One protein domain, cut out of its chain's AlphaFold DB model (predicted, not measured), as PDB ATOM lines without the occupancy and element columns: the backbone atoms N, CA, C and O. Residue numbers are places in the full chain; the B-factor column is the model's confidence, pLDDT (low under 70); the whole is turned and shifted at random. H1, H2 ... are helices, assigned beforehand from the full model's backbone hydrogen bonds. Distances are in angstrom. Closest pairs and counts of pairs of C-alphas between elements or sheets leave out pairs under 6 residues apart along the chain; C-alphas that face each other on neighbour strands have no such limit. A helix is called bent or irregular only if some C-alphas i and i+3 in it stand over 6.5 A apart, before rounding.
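AT A GLANCE: This is residues 10 to 117 of the 125 residues of an uncharacterized protein of Verrucomicrobia bacterium (UniProt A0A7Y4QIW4). Three long helices, H1, H4 and H5, make a loose triangle, with H5 alongside H1; H4 meets H1 and H5 near the start of H1 and the end of H4, and toward its other end H4 spreads away from H5, where short H3 sits crosswise between them. H2 folds back from the far end of H1 toward H4. The printed part has 108 residues with five named helices, H1 to H5 in order, and no named strand: all helix. It is compact, radius of gyration of the C-alphas 14.9 A, spanning 42 by 30 by 19 A.

IN THESE COORDINATES: Find C-alpha 10 at (24.605, 52.568, 14.148); H1 runs from there to residue 34, 36.3 A, with a kink of 29 degrees near residue 27. It is irregular, but only just: C-alphas 27 and 30 are 6.6 A apart. H2, residues 36 to 47, is irregular, with C-alphas 37 and 40 8.2 A apart. H3 is residues 51 to 57. H4, residues 66 to 89, spans 34.5 A; H5, residues 93 to 117, spans 35.7 A and ends at C-alpha 117 (-11.098, 51.991, 14.660).

HOW THE PARTS SIT: H1 and H2 form a helical hairpin, the closest C-alphas being Cys 32 and Phe 38, 6.8 A. H1 touches H5 at a shallow tilt of 7 degrees, the same way, closest at C-alphas Thr 27 and Ala 111, 5.4 A. H3 touches H5, about perpendicular at 83 degrees, with C-alphas Gly 52 and Gly 113 closest, 4.0 A. H4 and H5 form a hairpin at 26 degrees, closest at C-alphas Gly 87 and Tyr 96, 5.8 A. H1 and H3 are apart. Every O i to N i+4 pair is within hydrogen-bond range in H3, H4 and H5; H1 has 19 of 21, and H2 3 of 8, beside 6 of 9 O i to N i+3 pairs.

THE WHOLE: The C-alphas of Glu 37 and Arg 92 are farthest apart, 45.5 A. The printed part has no cut and no long link. Residues 33 to 38 and 58 to 63 stand free. Look for pLDDT under 70 in 27 residues, among them 34 to 49 and 59 to 64.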
ATOM      1  N   SER A  10      25.215  51.294  13.752       85.38
ATOM      2  CA  SER A  10      24.605  52.568  14.148       85.38
ATOM      3  C   SER A  10      23.491  52.980  13.189       85.38
ATOM      4  O   SER A  10      22.395  53.296  13.630       85.38
ATOM      5  N   SER A  11      23.718  52.862  11.876       84.50
ATOM      6  CA  SER A  11      22.690  53.158  10.873       84.50
ATOM      7  C   SER A  11      21.477  52.234  10.985       84.50
ATOM      8  O   SER A  11      20.361  52.687  10.752       84.50
ATOM      9  N   ARG A  12      21.662  50.958  11.366       82.56
ATOM     10  CA  ARG A  12      20.527  50.045  11.604       82.56
ATOM     11  C   ARG A  12      19.684  50.550  12.761       82.56
ATOM     12  O   ARG A  12      18.493  50.769  12.597       82.56
ATOM     13  N   VAL A  13      20.319  50.788  13.905       86.62
ATOM     14  CA  VAL A  13      19.629  51.251  15.113       86.62
ATOM     15  C   VAL A  13      18.893  52.564  14.848       86.62
ATOM     16  O   VAL A  13      17.719  52.664  15.182       86.62
ATOM     17  N   THR A  14      19.523  53.531  14.171       88.38
ATOM     18  CA  THR A  14      18.868  54.798  13.813       88.38
ATOM     19  C   THR A  14      17.633  54.583  12.943       88.38
ATOM     20  O   THR A  14      16.588  55.148  13.245       88.38
ATOM     21  N   LEU A  15      17.710  53.750  11.899       87.06
ATOM     22  CA  LEU A  15      16.555  53.473  11.036       87.06
ATOM     23  C   LEU A  15      15.402  52.828  11.814       87.06
ATOM     24  O   LEU A  15      14.254  53.228  11.647       87.06
ATOM     25  N   TRP A  16      15.706  51.872  12.694       88.31
ATOM     26  CA  TRP A  16      14.703  51.236  13.550       88.31
ATOM     27  C   TRP A  16      14.059  52.232  14.517       88.31
ATOM     28  O   TRP A  16      12.835  52.275  14.616       88.31
ATOM     29  N   LEU A  17      14.857  53.071  15.182       88.12
ATOM     30  CA  LEU A  17      14.349  54.108  16.084       88.12
ATOM     31  C   LEU A  17      13.469  55.123  15.354       88.12
ATOM     32  O   LEU A  17      12.417  55.491  15.866       88.12
ATOM     33  N   VAL A  18      13.868  55.547  14.152       88.44
ATOM     34  CA  VAL A  18      13.073  56.466  13.328       88.44
ATOM     35  C   VAL A  18      11.753  55.817  12.921       88.44
ATOM     36  O   VAL A  18      10.710  56.445  13.076       88.44
ATOM     37  N   ALA A  19      11.765  54.563  12.458       86.25
ATOM     38  CA  ALA A  19      10.545  53.858  12.068       86.25
ATOM     39  C   ALA A  19       9.552  53.741  13.236       86.25
ATOM     40  O   ALA A  19       8.379  54.088  13.088       86.25
ATOM     41  N   TRP A  20      10.030  53.328  14.414       86.44
ATOM     42  CA  TRP A  20       9.212  53.263  15.625       86.44
ATOM     43  C   TRP A  20       8.719  54.643  16.070       86.44
ATOM     44  O   TRP A  20       7.536  54.800  16.358       86.44
ATOM     45  N   GLY A  21       9.587  55.656  16.074       84.69
ATOM     46  CA  GLY A  21       9.222  57.021  16.455       84.69
ATOM     47  C   GLY A  21       8.138  57.614  15.555       84.69
ATOM     48  O   GLY A  21       7.163  58.171  16.054       84.69
ATOM     49  N   VAL A  22       8.262  57.434  14.237       85.62
ATOM     50  CA  VAL A  22       7.251  57.874  13.264       85.62
ATOM     51  C   VAL A  22       5.931  57.138  13.478       85.62
ATOM     52  O   VAL A  22       4.882  57.776  13.481       85.62
ATOM     53  N   ALA A  23       5.965  55.821  13.692       83.31
ATOM     54  CA  ALA A  23       4.754  55.038  13.920       83.31
ATOM     55  C   ALA A  23       4.008  55.480  15.186       83.31
ATOM     56  O   ALA A  23       2.798  55.698  15.143       83.31
ATOM     57  N   LEU A  24       4.739  55.690  16.287       79.81
ATOM     58  CA  LEU A  24       4.177  56.180  17.544       79.81
ATOM     59  C   LEU A  24       3.584  57.582  17.395       79.81
ATOM     60  O   LEU A  24       2.458  57.827  17.838       79.81
ATOM     61  N   ALA A  25       4.301  58.492  16.732       80.94
ATOM     62  CA  ALA A  25       3.807  59.835  16.447       80.94
ATOM     63  C   ALA A  25       2.525  59.791  15.597       80.94
ATOM     64  O   ALA A  25       1.536  60.433  15.944       80.94
ATOM     65  N   ALA A  26       2.491  58.974  14.541       80.56
ATOM     66  CA  ALA A  26       1.326  58.829  13.668       80.56
ATOM     67  C   ALA A  26       0.082  58.295  14.401       80.56
ATOM     68  O   ALA A  26      -1.039  58.671  14.060       80.56
ATOM     69  N   THR A  27       0.262  57.446  15.416       73.62
ATOM     70  CA  THR A  27      -0.852  56.967  16.248       73.62
ATOM     71  C   THR A  27      -1.309  57.967  17.303       73.62
ATOM     72  O   THR A  27      -2.492  58.017  17.619       73.62
ATOM     73  N   THR A  28      -0.398  58.772  17.852       70.56
ATOM     74  CA  THR A  28      -0.683  59.601  19.035       70.56
ATOM     75  C   THR A  28      -1.080  61.030  18.689       70.56
ATOM     76  O   THR A  28      -1.955  61.585  19.347       70.56
ATOM     77  N   ILE A  29      -0.524  61.613  17.622       75.44
ATOM     78  CA  ILE A  29      -0.850  62.977  17.180       75.44
ATOM     79  C   ILE A  29      -2.366  63.177  16.972       75.44
ATOM     80  O   ILE A  29      -2.896  64.155  17.504       75.44
ATOM     81  N   PRO A  30      -3.107  62.282  16.283       71.81
ATOM     82  CA  PRO A  30      -4.552  62.452  16.104       71.81
ATOM     83  C   PRO A  30      -5.338  62.466  17.423       71.81
ATOM     84  O   PRO A  30      -6.324  63.194  17.538       71.81
ATOM     85  N   ILE A  31      -4.899  61.689  18.419       67.81
ATOM     86  CA  ILE A  31      -5.510  61.629  19.756       67.81
ATOM     87  C   ILE A  31      -5.242  62.934  20.506       67.81
ATOM     88  O   ILE A  31      -6.177  63.568  20.990       67.81
ATOM     89  N   CYS A  32      -3.985  63.383  20.523       68.50
ATOM     90  CA  CYS A  32      -3.586  64.626  21.182       68.50
ATOM     91  C   CYS A  32      -4.286  65.861  20.592       68.50
ATOM     92  O   CYS A  32      -4.609  66.784  21.333       68.50
ATOM     93  N   ILE A  33      -4.541  65.881  19.275       72.25
ATOM     94  CA  ILE A  33      -5.271  66.978  18.617       72.25
ATOM     95  C   ILE A  33      -6.753  66.971  19.008       72.25
ATOM     96  O   ILE A  33      -7.324  68.033  19.242       72.25
ATOM     97  N   LYS A  34      -7.393  65.795  19.065       69.44
ATOM     98  CA  LYS A  34      -8.823  65.698  19.391       69.44
ATOM     99  C   LYS A  34      -9.116  65.932  20.870       69.44
ATOM    100  O   LYS A  34     -10.195  66.423  21.196       69.44
ATOM    101  N   SER A  35      -8.206  65.558  21.766       65.44
ATOM    102  CA  SER A  35      -8.431  65.659  23.210       65.44
ATOM    103  C   SER A  35      -7.109  65.909  23.954       65.44
ATOM    104  O   SER A  35      -6.479  64.965  24.435       65.44
ATOM    105  N   PRO A  36      -6.670  67.177  24.069       64.25
ATOM    106  CA  PRO A  36      -5.371  67.527  24.652       64.25
ATOM    107  C   PRO A  36      -5.242  67.182  26.147       64.25
ATOM    108  O   PRO A  36      -4.129  67.064  26.655       64.25
ATOM    109  N   GLU A  37      -6.358  66.959  26.848       65.69
ATOM    110  CA  GLU A  37      -6.385  66.557  28.263       65.69
ATOM    111  C   GLU A  37      -5.894  65.113  28.502       65.69
ATOM    112  O   GLU A  37      -5.543  64.750  29.622       65.69
ATOM    113  N   PHE A  38      -5.785  64.291  27.450       60.00
ATOM    114  CA  PHE A  38      -5.389  62.878  27.531       60.00
ATOM    115  C   PHE A  38      -3.873  62.635  27.422       60.00
ATOM    116  O   PHE A  38      -3.433  61.530  27.110       60.00
ATOM    117  N   PHE A  39      -3.037  63.625  27.735       55.62
ATOM    118  CA  PHE A  39      -1.575  63.477  27.721       55.62
ATOM    119  C   PHE A  39      -1.024  62.245  28.497       55.62
ATOM    120  O   PHE A  39      -0.119  61.588  27.974       55.62
ATOM    121  N   PRO A  40      -1.564  61.823  29.670       59.53
ATOM    122  CA  PRO A  40      -1.100  60.597  30.340       59.53
ATOM    123  C   PRO A  40      -1.536  59.285  29.650       59.53
ATOM    124  O   PRO A  40      -0.968  58.231  29.934       59.53
ATOM    125  N   TYR A  41      -2.481  59.325  28.701       59.19
ATOM    126  CA  TYR A  41      -2.930  58.163  27.913       59.19
ATOM    127  C   TYR A  41      -1.970  57.783  26.771       59.19
ATOM    128  O   TYR A  41      -2.207  56.829  26.024       59.19
ATOM    129  N   PHE A  42      -0.845  58.487  26.633       59.19
ATOM    130  CA  PHE A  42       0.218  58.116  25.700       59.19
ATOM    131  C   PHE A  42       0.733  56.688  25.955       59.19
ATOM    132  O   PHE A  42       0.931  55.914  25.020       59.19
ATOM    133  N   VAL A  43       0.885  56.303  27.227       59.66
ATOM    134  CA  VAL A  43       1.414  54.983  27.619       59.66
ATOM    135  C   VAL A  43       0.425  53.857  27.301       59.66
ATOM    136  O   VAL A  43       0.825  52.793  26.829       59.66
ATOM    137  N   THR A  44      -0.874  54.088  27.497       62.41
ATOM    138  CA  THR A  44      -1.921  53.109  27.168       62.41
ATOM    139  C   THR A  44      -2.114  52.977  25.658       62.41
ATOM    140  O   THR A  44      -2.284  51.865  25.161       62.41
ATOM    141  N   SER A  45      -1.982  54.079  24.914       63.09
ATOM    142  CA  SER A  45      -2.026  54.085  23.444       63.09
ATOM    143  C   SER A  45      -0.886  53.270  22.829       63.09
ATOM    144  O   SER A  45      -1.094  52.560  21.846       63.09
ATOM    145  N   ILE A  46       0.308  53.319  23.433       69.00
ATOM    146  CA  ILE A  46       1.429  52.452  23.045       69.00
ATOM    147  C   ILE A  46       1.069  50.990  23.288       69.00
ATOM    148  O   ILE A  46       1.258  50.172  22.394       69.00
ATOM    149  N   TRP A  47       0.521  50.646  24.459       68.56
ATOM    150  CA  TRP A  47       0.160  49.258  24.764       68.56
ATOM    151  C   TRP A  47      -0.841  48.700  23.743       68.56
ATOM    152  O   TRP A  47      -0.643  47.601  23.230       68.56
ATOM    153  N   GLY A  48      -1.841  49.497  23.360       69.19
ATOM    154  CA  GLY A  48      -2.837  49.158  22.341       69.19
ATOM    155  C   GLY A  48      -2.312  49.058  20.903       69.19
ATOM    156  O   GLY A  48      -3.071  48.695  20.011       69.19
ATOM    157  N   PHE A  49      -1.039  49.360  20.639       69.56
ATOM    158  CA  PHE A  49      -0.510  49.483  19.279       69.56
ATOM    159  C   PHE A  49      -0.714  48.235  18.389       69.56
ATOM    160  O   PHE A  49      -1.134  48.402  17.243       69.56
ATOM    161  N   PRO A  50      -0.523  46.986  18.870       79.31
ATOM    162  CA  PRO A  50      -0.800  45.795  18.063       79.31
ATOM    163  C   PRO A  50      -2.290  45.513  17.816       79.31
ATOM    164  O   PRO A  50      -2.622  44.657  16.999       79.31
ATOM    165  N   ILE A  51      -3.210  46.223  18.480       73.69
ATOM    166  CA  ILE A  51      -4.653  46.076  18.228       73.69
ATOM    167  C   ILE A  51      -4.999  46.553  16.815       73.69
ATOM    168  O   ILE A  51      -5.889  45.984  16.193       73.69
ATOM    169  N   GLY A  52      -4.287  47.545  16.265       69.12
ATOM    170  CA  GLY A  52      -4.552  48.053  14.914       69.12
ATOM    171  C   GLY A  52      -4.432  46.975  13.828       69.12
ATOM    172  O   GLY A  52      -5.281  46.884  12.944       69.12
ATOM    173  N   THR A  53      -3.420  46.111  13.921       71.94
ATOM    174  CA  THR A  53      -3.243  44.954  13.027       71.94
ATOM    175  C   THR A  53      -4.244  43.851  13.333       71.94
ATOM    176  O   THR A  53      -4.781  43.265  12.395       71.94
ATOM    177  N   ALA A  54      -4.552  43.595  14.608       72.06
ATOM    178  CA  ALA A  54      -5.574  42.619  14.988       72.06
ATOM    179  C   ALA A  54      -6.968  42.999  14.451       72.06
ATOM    180  O   ALA A  54      -7.672  42.145  13.921       72.06
ATOM    181  N   ALA A  55      -7.336  44.282  14.498       70.81
ATOM    182  CA  ALA A  55      -8.588  44.797  13.939       70.81
ATOM    183  C   ALA A  55      -8.672  44.602  12.414       70.81
ATOM    184  O   ALA A  55      -9.751  44.375  11.873       70.81
ATOM    185  N   PHE A  56      -7.532  44.650  11.719       69.25
ATOM    186  CA  PHE A  56      -7.454  44.330  10.292       69.25
ATOM    187  C   PHE A  56      -7.551  42.826  10.014       69.25
ATOM    188  O   PHE A  56      -8.137  42.428   9.011       69.25
ATOM    189  N   ALA A  57      -6.968  41.996  10.882       71.94
ATOM    190  CA  ALA A  57      -6.973  40.543  10.741       71.94
ATOM    191  C   ALA A  57      -8.332  39.911  11.087       71.94
ATOM    192  O   ALA A  57      -8.694  38.890  10.507       71.94
ATOM    193  N   PHE A  58      -9.095  40.526  11.997       71.31
ATOM    194  CA  PHE A  58     -10.385  40.026  12.477       71.31
ATOM    195  C   PHE A  58     -11.505  41.072  12.318       71.31
ATOM    196  O   PHE A  58     -12.072  41.520  13.314       71.31
ATOM    197  N   PRO A  59     -11.869  41.464  11.083       68.00
ATOM    198  CA  PRO A  59     -12.841  42.536  10.850       68.00
ATOM    199  C   PRO A  59     -14.282  42.175  11.254       68.00
ATOM    200  O   PRO A  59     -15.098  43.072  11.455       68.00
ATOM    201  N   GLU A  60     -14.617  40.884  11.362       66.44
ATOM    202  CA  GLU A  60     -15.981  40.413  11.659       66.44
ATOM    203  C   GLU A  60     -16.316  40.374  13.158       66.44
ATOM    204  O   GLU A  60     -17.487  40.327  13.531       66.44
ATOM    205  N   HIS A  61     -15.312  40.393  14.038       62.16
ATOM    206  CA  HIS A  61     -15.534  40.315  15.479       62.16
ATOM    207  C   HIS A  61     -15.608  41.719  16.059       62.16
ATOM    208  O   HIS A  61     -14.605  42.306  16.447       62.16
ATOM    209  N   ARG A  62     -16.830  42.250  16.101       59.97
ATOM    210  CA  ARG A  62     -17.112  43.609  16.580       59.97
ATOM    211  C   ARG A  62     -16.888  43.780  18.087       59.97
ATOM    212  O   ARG A  62     -16.549  44.868  18.517       59.97
ATOM    213  N   ASN A  63     -17.032  42.694  18.852       67.19
ATOM    214  CA  ASN A  63     -16.739  42.605  20.286       67.19
ATOM    215  C   ASN A  63     -16.011  41.280  20.569       67.19
ATOM    216  O   ASN A  63     -16.645  40.305  20.989       67.19
ATOM    217  N   PRO A  64     -14.709  41.174  20.252       69.06
ATOM    218  CA  PRO A  64     -13.949  39.978  20.575       69.06
ATOM    219  C   PRO A  64     -13.881  39.816  22.104       69.06
ATOM    220  O   PRO A  64     -13.780  40.818  22.810       69.06
ATOM    221  N   PRO A  65     -13.914  38.580  22.635       79.69
ATOM    222  CA  PRO A  65     -13.741  38.352  24.066       79.69
ATOM    223  C   PRO A  65     -12.431  38.975  24.562       79.69
ATOM    224  O   PRO A  65     -11.418  38.881  23.864       79.69
ATOM    225  N   ASP A  66     -12.410  39.516  25.782       78.19
ATOM    226  CA  ASP A  66     -11.221  40.165  26.367       78.19
ATOM    227  C   ASP A  66      -9.963  39.290  26.271       78.19
ATOM    228  O   ASP A  66      -8.872  39.768  25.963       78.19
ATOM    229  N   GLY A  67     -10.118  37.973  26.445       79.81
ATOM    230  CA  GLY A  67      -9.023  37.013  26.292       79.81
ATOM    231  C   GLY A  67      -8.394  37.009  24.893       79.81
ATOM    232  O   GLY A  67      -7.180  36.876  24.774       79.81
ATOM    233  N   VAL A  68      -9.187  37.207  23.834       78.62
ATOM    234  CA  VAL A  68      -8.705  37.290  22.443       78.62
ATOM    235  C   VAL A  68      -7.981  38.613  22.200       78.62
ATOM    236  O   VAL A  68      -6.957  38.629  21.515       78.62
ATOM    237  N   VAL A  69      -8.464  39.706  22.795       78.44
ATOM    238  CA  VAL A  69      -7.805  41.020  22.734       78.44
ATOM    239  C   VAL A  69      -6.440  40.958  23.418       78.44
ATOM    240  O   VAL A  69      -5.432  41.322  22.813       78.44
ATOM    241  N   VAL A  70      -6.382  40.426  24.641       81.50
ATOM    242  CA  VAL A  70      -5.132  40.259  25.398       81.50
ATOM    243  C   VAL A  70      -4.173  39.314  24.673       81.50
ATOM    244  O   VAL A  70      -2.990  39.627  24.540       81.50
ATOM    245  N   ALA A  71      -4.662  38.188  24.146       83.50
ATOM    246  CA  ALA A  71      -3.832  37.259  23.382       83.50
ATOM    247  C   ALA A  71      -3.253  37.920  22.121       83.50
ATOM    248  O   ALA A  71      -2.069  37.757  21.835       83.50
ATOM    249  N   SER A  72      -4.060  38.706  21.404       80.88
ATOM    250  CA  SER A  72      -3.640  39.431  20.197       80.88
ATOM    251  C   SER A  72      -2.613  40.520  20.512       80.88
ATOM    252  O   SER A  72      -1.633  40.674  19.783       80.88
ATOM    253  N   LEU A  73      -2.784  41.228  21.631       83.12
ATOM    254  CA  LEU A  73      -1.816  42.193  22.150       83.12
ATOM    255  C   LEU A  73      -0.464  41.542  22.444       83.12
ATOM    256  O   LEU A  73       0.568  41.999  21.949       83.12
ATOM    257  N   VAL A  74      -0.468  40.459  23.223       86.44
ATOM    258  CA  VAL A  74       0.752  39.729  23.587       86.44
ATOM    259  C   VAL A  74       1.422  39.153  22.339       86.44
ATOM    260  O   VAL A  74       2.622  39.347  22.142       86.44
ATOM    261  N   ALA A  75       0.659  38.500  21.459       86.44
ATOM    262  CA  ALA A  75       1.177  37.916  20.227       86.44
ATOM    263  C   ALA A  75       1.777  38.977  19.294       86.44
ATOM    264  O   ALA A  75       2.878  38.790  18.774       86.44
ATOM    265  N   GLY A  76       1.095  40.110  19.125       86.69
ATOM    266  CA  GLY A  76       1.568  41.213  18.299       86.69
ATOM    267  C   GLY A  76       2.873  41.811  18.824       86.69
ATOM    268  O   GLY A  76       3.826  41.967  18.063       86.69
ATOM    269  N   TRP A  77       2.978  42.068  20.132       87.62
ATOM    270  CA  TRP A  77       4.224  42.553  20.735       87.62
ATOM    271  C   TRP A  77       5.374  41.560  20.599       87.62
ATOM    272  O   TRP A  77       6.469  41.954  20.193       87.62
ATOM    273  N   LEU A  78       5.134  40.276  20.879       90.06
ATOM    274  CA  LEU A  78       6.142  39.230  20.692       90.06
ATOM    275  C   LEU A  78       6.627  39.182  19.240       90.06
ATOM    276  O   LEU A  78       7.829  39.072  18.995       90.06
ATOM    277  N   PHE A  79       5.716  39.337  18.279       88.81
ATOM    278  CA  PHE A  79       6.048  39.377  16.861       88.81
ATOM    279  C   PHE A  79       6.907  40.596  16.489       88.81
ATOM    280  O   PHE A  79       7.931  40.441  15.820       88.81
ATOM    281  N   TYR A  80       6.564  41.796  16.969       86.69
ATOM    282  CA  TYR A  80       7.370  43.005  16.747       86.69
ATOM    283  C   TYR A  80       8.755  42.927  17.397       86.69
ATOM    284  O   TYR A  80       9.746  43.336  16.782       86.69
ATOM    285  N   ILE A  81       8.850  42.378  18.611       87.75
ATOM    286  CA  ILE A  81      10.126  42.160  19.304       87.75
ATOM    287  C   ILE A  81      10.983  41.176  18.504       87.75
ATOM    288  O   ILE A  81      12.145  41.470  18.222       87.75
ATOM    289  N   ALA A  82      10.409  40.053  18.062       90.06
ATOM    290  CA  ALA A  82      11.112  39.072  17.243       90.06
ATOM    291  C   ALA A  82      11.602  39.678  15.918       90.06
ATOM    292  O   ALA A  82      12.768  39.506  15.566       90.06
ATOM    293  N   LEU A  83      10.761  40.447  15.216       88.25
ATOM    294  CA  LEU A  83      11.142  41.167  13.995       88.25
ATOM    295  C   LEU A  83      12.280  42.162  14.240       88.25
ATOM    296  O   LEU A  83      13.205  42.242  13.432       88.25
ATOM    297  N   THR A  84      12.234  42.884  15.359       86.56
ATOM    298  CA  THR A  84      13.275  43.844  15.750       86.56
ATOM    299  C   THR A  84      14.598  43.142  16.016       86.56
ATOM    300  O   THR A  84      15.627  43.535  15.468       86.56
ATOM    301  N   ILE A  85      14.576  42.050  16.781       89.06
ATOM    302  CA  ILE A  85      15.761  41.232  17.042       89.06
ATOM    303  C   ILE A  85      16.306  40.687  15.715       89.06
ATOM    304  O   ILE A  85      17.448  40.968  15.358       89.06
ATOM    305  N   VAL A  86      15.491  39.991  14.921       89.94
ATOM    306  CA  VAL A  86      15.919  39.412  13.634       89.94
ATOM    307  C   VAL A  86      16.487  40.481  12.698       89.94
ATOM    308  O   VAL A  86      17.529  40.263  12.077       89.94
ATOM    309  N   GLY A  87      15.854  41.652  12.625       85.94
ATOM    310  CA  GLY A  87      16.314  42.781  11.821       85.94
ATOM    311  C   GLY A  87      17.669  43.326  12.268       85.94
ATOM    312  O   GLY A  87      18.547  43.547  11.433       85.94
ATOM    313  N   LEU A  88      17.884  43.489  13.576       85.81
ATOM    314  CA  LEU A  88      19.148  43.984  14.126       85.81
ATOM    315  C   LEU A  88      20.296  42.974  13.970       85.81
ATOM    316  O   LEU A  88      21.432  43.371  13.681       85.81
ATOM    317  N   TYR A  89      20.008  41.674  14.084       87.31
ATOM    318  CA  TYR A  89      20.987  40.601  13.878       87.31
ATOM    319  C   TYR A  89      21.381  40.419  12.402       87.31
ATOM    320  O   TYR A  89      22.444  39.863  12.104       87.31
ATOM    321  N   GLN A  90      20.587  40.935  11.460       85.31
ATOM    322  CA  GLN A  90      20.828  40.741  10.036       85.31
ATOM    323  C   GLN A  90      21.991  41.601   9.516       85.31
ATOM    324  O   GLN A  90      21.925  42.828   9.478       85.31
ATOM    325  N   LYS A  91      23.079  40.949   9.079       79.50
ATOM    326  CA  LYS A  91      24.275  41.623   8.525       79.50
ATOM    327  C   LYS A  91      24.172  41.931   7.027       79.50
ATOM    328  O   LYS A  91      24.705  42.937   6.566       79.50
ATOM    329  N   ARG A  92      23.462  41.090   6.261       83.12
ATOM    330  CA  ARG A  92      23.304  41.260   4.805       83.12
ATOM    331  C   ARG A  92      22.303  42.369   4.482       83.12
ATOM    332  O   ARG A  92      21.139  42.264   4.867       83.12
ATOM    333  N   ARG A  93      22.731  43.354   3.679       82.81
ATOM    334  CA  ARG A  93      21.929  44.514   3.240       82.81
ATOM    335  C   ARG A  93      20.540  44.152   2.724       82.81
ATOM    336  O   ARG A  93      19.560  44.708   3.198       82.81
ATOM    337  N   VAL A  94      20.458  43.210   1.783       84.06
ATOM    338  CA  VAL A  94      19.187  42.849   1.129       84.06
ATOM    339  C   VAL A  94      18.189  42.298   2.146       84.06
ATOM    340  O   VAL A  94      17.083  42.807   2.255       84.06
ATOM    341  N   ARG A  95      18.610  41.324   2.964       86.06
ATOM    342  CA  ARG A  95      17.749  40.734   4.001       86.06
ATOM    343  C   ARG A  95      17.354  41.754   5.068       86.06
ATOM    344  O   ARG A  95      16.221  41.722   5.531       86.06
ATOM    345  N   TYR A  96      18.272  42.648   5.439       87.12
ATOM    346  CA  TYR A  96      17.983  43.740   6.366       87.12
ATOM    347  C   TYR A  96      16.861  44.635   5.828       87.12
ATOM    348  O   TYR A  96      15.877  44.854   6.526       87.12
ATOM    349  N   PHE A  97      16.968  45.093   4.577       87.56
ATOM    350  CA  PHE A  97      15.939  45.933   3.968       87.56
ATOM    351  C   PHE A  97      14.611  45.199   3.796       87.56
ATOM    352  O   PHE A  97      13.577  45.803   4.035       87.56
ATOM    353  N   THR A  98      14.607  43.904   3.467       88.25
ATOM    354  CA  THR A  98      13.362  43.121   3.414       88.25
ATOM    355  C   THR A  98      12.646  43.108   4.766       88.25
ATOM    356  O   THR A  98      11.464  43.431   4.829       88.25
ATOM    357  N   VAL A  99      13.357  42.790   5.856       88.50
ATOM    358  CA  VAL A  99      12.776  42.771   7.213       88.50
ATOM    359  C   VAL A  99      12.334  44.172   7.642       88.50
ATOM    360  O   VAL A  99      11.255  44.331   8.206       88.50
ATOM    361  N   TYR A 100      13.134  45.190   7.331       86.25
ATOM    362  CA  TYR A 100      12.804  46.583   7.615       86.25
ATOM    363  C   TYR A 100      11.543  47.042   6.870       86.25
ATOM    364  O   TYR A 100      10.670  47.660   7.467       86.25
ATOM    365  N   THR A 101      11.393  46.692   5.591       87.81
ATOM    366  CA  THR A 101      10.180  46.995   4.823       87.81
ATOM    367  C   THR A 101       8.961  46.282   5.401       87.81
ATOM    368  O   THR A 101       7.914  46.909   5.531       87.81
ATOM    369  N   ILE A 102       9.090  45.009   5.800       89.56
ATOM    370  CA  ILE A 102       8.005  44.270   6.469       89.56
ATOM    371  C   ILE A 102       7.578  44.997   7.747       89.56
ATOM    372  O   ILE A 102       6.388  45.234   7.941       89.56
ATOM    373  N   LEU A 103       8.537  45.411   8.582       88.25
ATOM    374  CA  LEU A 103       8.246  46.209   9.770       88.25
ATOM    375  C   LEU A 103       7.493  47.492   9.402       88.25
ATOM    376  O   LEU A 103       6.437  47.746   9.965       88.25
ATOM    377  N   CYS A 104       8.003  48.285   8.460       88.62
ATOM    378  CA  CYS A 104       7.375  49.545   8.065       88.62
ATOM    379  C   CYS A 104       5.934  49.349   7.585       88.62
ATOM    380  O   CYS A 104       5.051  50.097   7.996       88.62
ATOM    381  N   LEU A 105       5.675  48.327   6.764       87.75
ATOM    382  CA  LEU A 105       4.322  48.007   6.306       87.75
ATOM    383  C   LEU A 105       3.402  47.652   7.477       87.75
ATOM    384  O   LEU A 105       2.280  48.143   7.536       87.75
ATOM    385  N   LEU A 106       3.884  46.858   8.436       85.00
ATOM    386  CA  LEU A 106       3.127  46.501   9.636       85.00
ATOM    387  C   LEU A 106       2.866  47.706  10.548       85.00
ATOM    388  O   LEU A 106       1.782  47.815  11.115       85.00
ATOM    389  N   LEU A 107       3.837  48.611  10.692       85.56
ATOM    390  CA  LEU A 107       3.684  49.849  11.459       85.56
ATOM    391  C   LEU A 107       2.640  50.772  10.818       85.56
ATOM    392  O   LEU A 107       1.799  51.324  11.523       85.56
ATOM    393  N   ILE A 108       2.657  50.900   9.487       85.62
ATOM    394  CA  ILE A 108       1.643  51.649   8.735       85.62
ATOM    395  C   ILE A 108       0.271  50.997   8.912       85.62
ATOM    396  O   ILE A 108      -0.691  51.697   9.219       85.62
ATOM    397  N   LEU A 109       0.174  49.670   8.770       82.81
ATOM    398  CA  LEU A 109      -1.090  48.950   8.930       82.81
ATOM    399  C   LEU A 109      -1.668  49.133  10.339       82.81
ATOM    400  O   LEU A 109      -2.860  49.387  10.475       82.81
ATOM    401  N   ASN A 110      -0.823  49.083  11.376       81.38
ATOM    402  CA  ASN A 110      -1.225  49.403  12.747       81.38
ATOM    403  C   ASN A 110      -1.734  50.834  12.868       81.38
ATOM    404  O   ASN A 110      -2.814  51.047  13.407       81.38
ATOM    405  N   ALA A 111      -0.980  51.813  12.361       78.56
ATOM    406  CA  ALA A 111      -1.366  53.215  12.460       78.56
ATOM    407  C   ALA A 111      -2.705  53.486  11.762       78.56
ATOM    408  O   ALA A 111      -3.559  54.188  12.306       78.56
ATOM    409  N   VAL A 112      -2.918  52.893  10.584       81.69
ATOM    410  CA  VAL A 112      -4.192  52.974   9.860       81.69
ATOM    411  C   VAL A 112      -5.296  52.254  10.631       81.69
ATOM    412  O   VAL A 112      -6.353  52.840  10.832       81.69
ATOM    413  N   GLY A 113      -5.059  51.032  11.114       74.12
ATOM    414  CA  GLY A 113      -6.030  50.263  11.894       74.12
ATOM    415  C   GLY A 113      -6.488  50.995  13.156       74.12
ATOM    416  O   GLY A 113      -7.688  51.106  13.400       74.12
ATOM    417  N   CYS A 114      -5.555  51.590  13.903       73.88
ATOM    418  CA  CYS A 114      -5.865  52.422  15.066       73.88
ATOM    419  C   CYS A 114      -6.708  53.647  14.683       73.88
ATOM    420  O   CYS A 114      -7.722  53.913  15.324       73.88
ATOM    421  N   ASN A 115      -6.347  54.363  13.612       72.50
ATOM    422  CA  ASN A 115      -7.106  55.533  13.157       72.50
ATOM    423  C   ASN A 115      -8.513  55.169  12.657       72.50
ATOM    424  O   ASN A 115      -9.476  55.862  12.981       72.50
ATOM    425  N   VAL A 116      -8.655  54.082  11.894       70.38
ATOM    426  CA  VAL A 116      -9.951  53.613  11.379       70.38
ATOM    427  C   VAL A 116     -10.860  53.173  12.523       70.38
ATOM    428  O   VAL A 116     -12.030  53.551  12.545       70.38
ATOM    429  N   ASN A 117     -10.330  52.424  13.494       63.81
ATOM    430  CA  ASN A 117     -11.098  51.991  14.660       63.81
ATOM    431  C   ASN A 117     -11.559  53.196  15.504       63.81
ATOM    432  O   ASN A 117     -12.710  53.292  15.919       63.81
TER     433      ASN A 117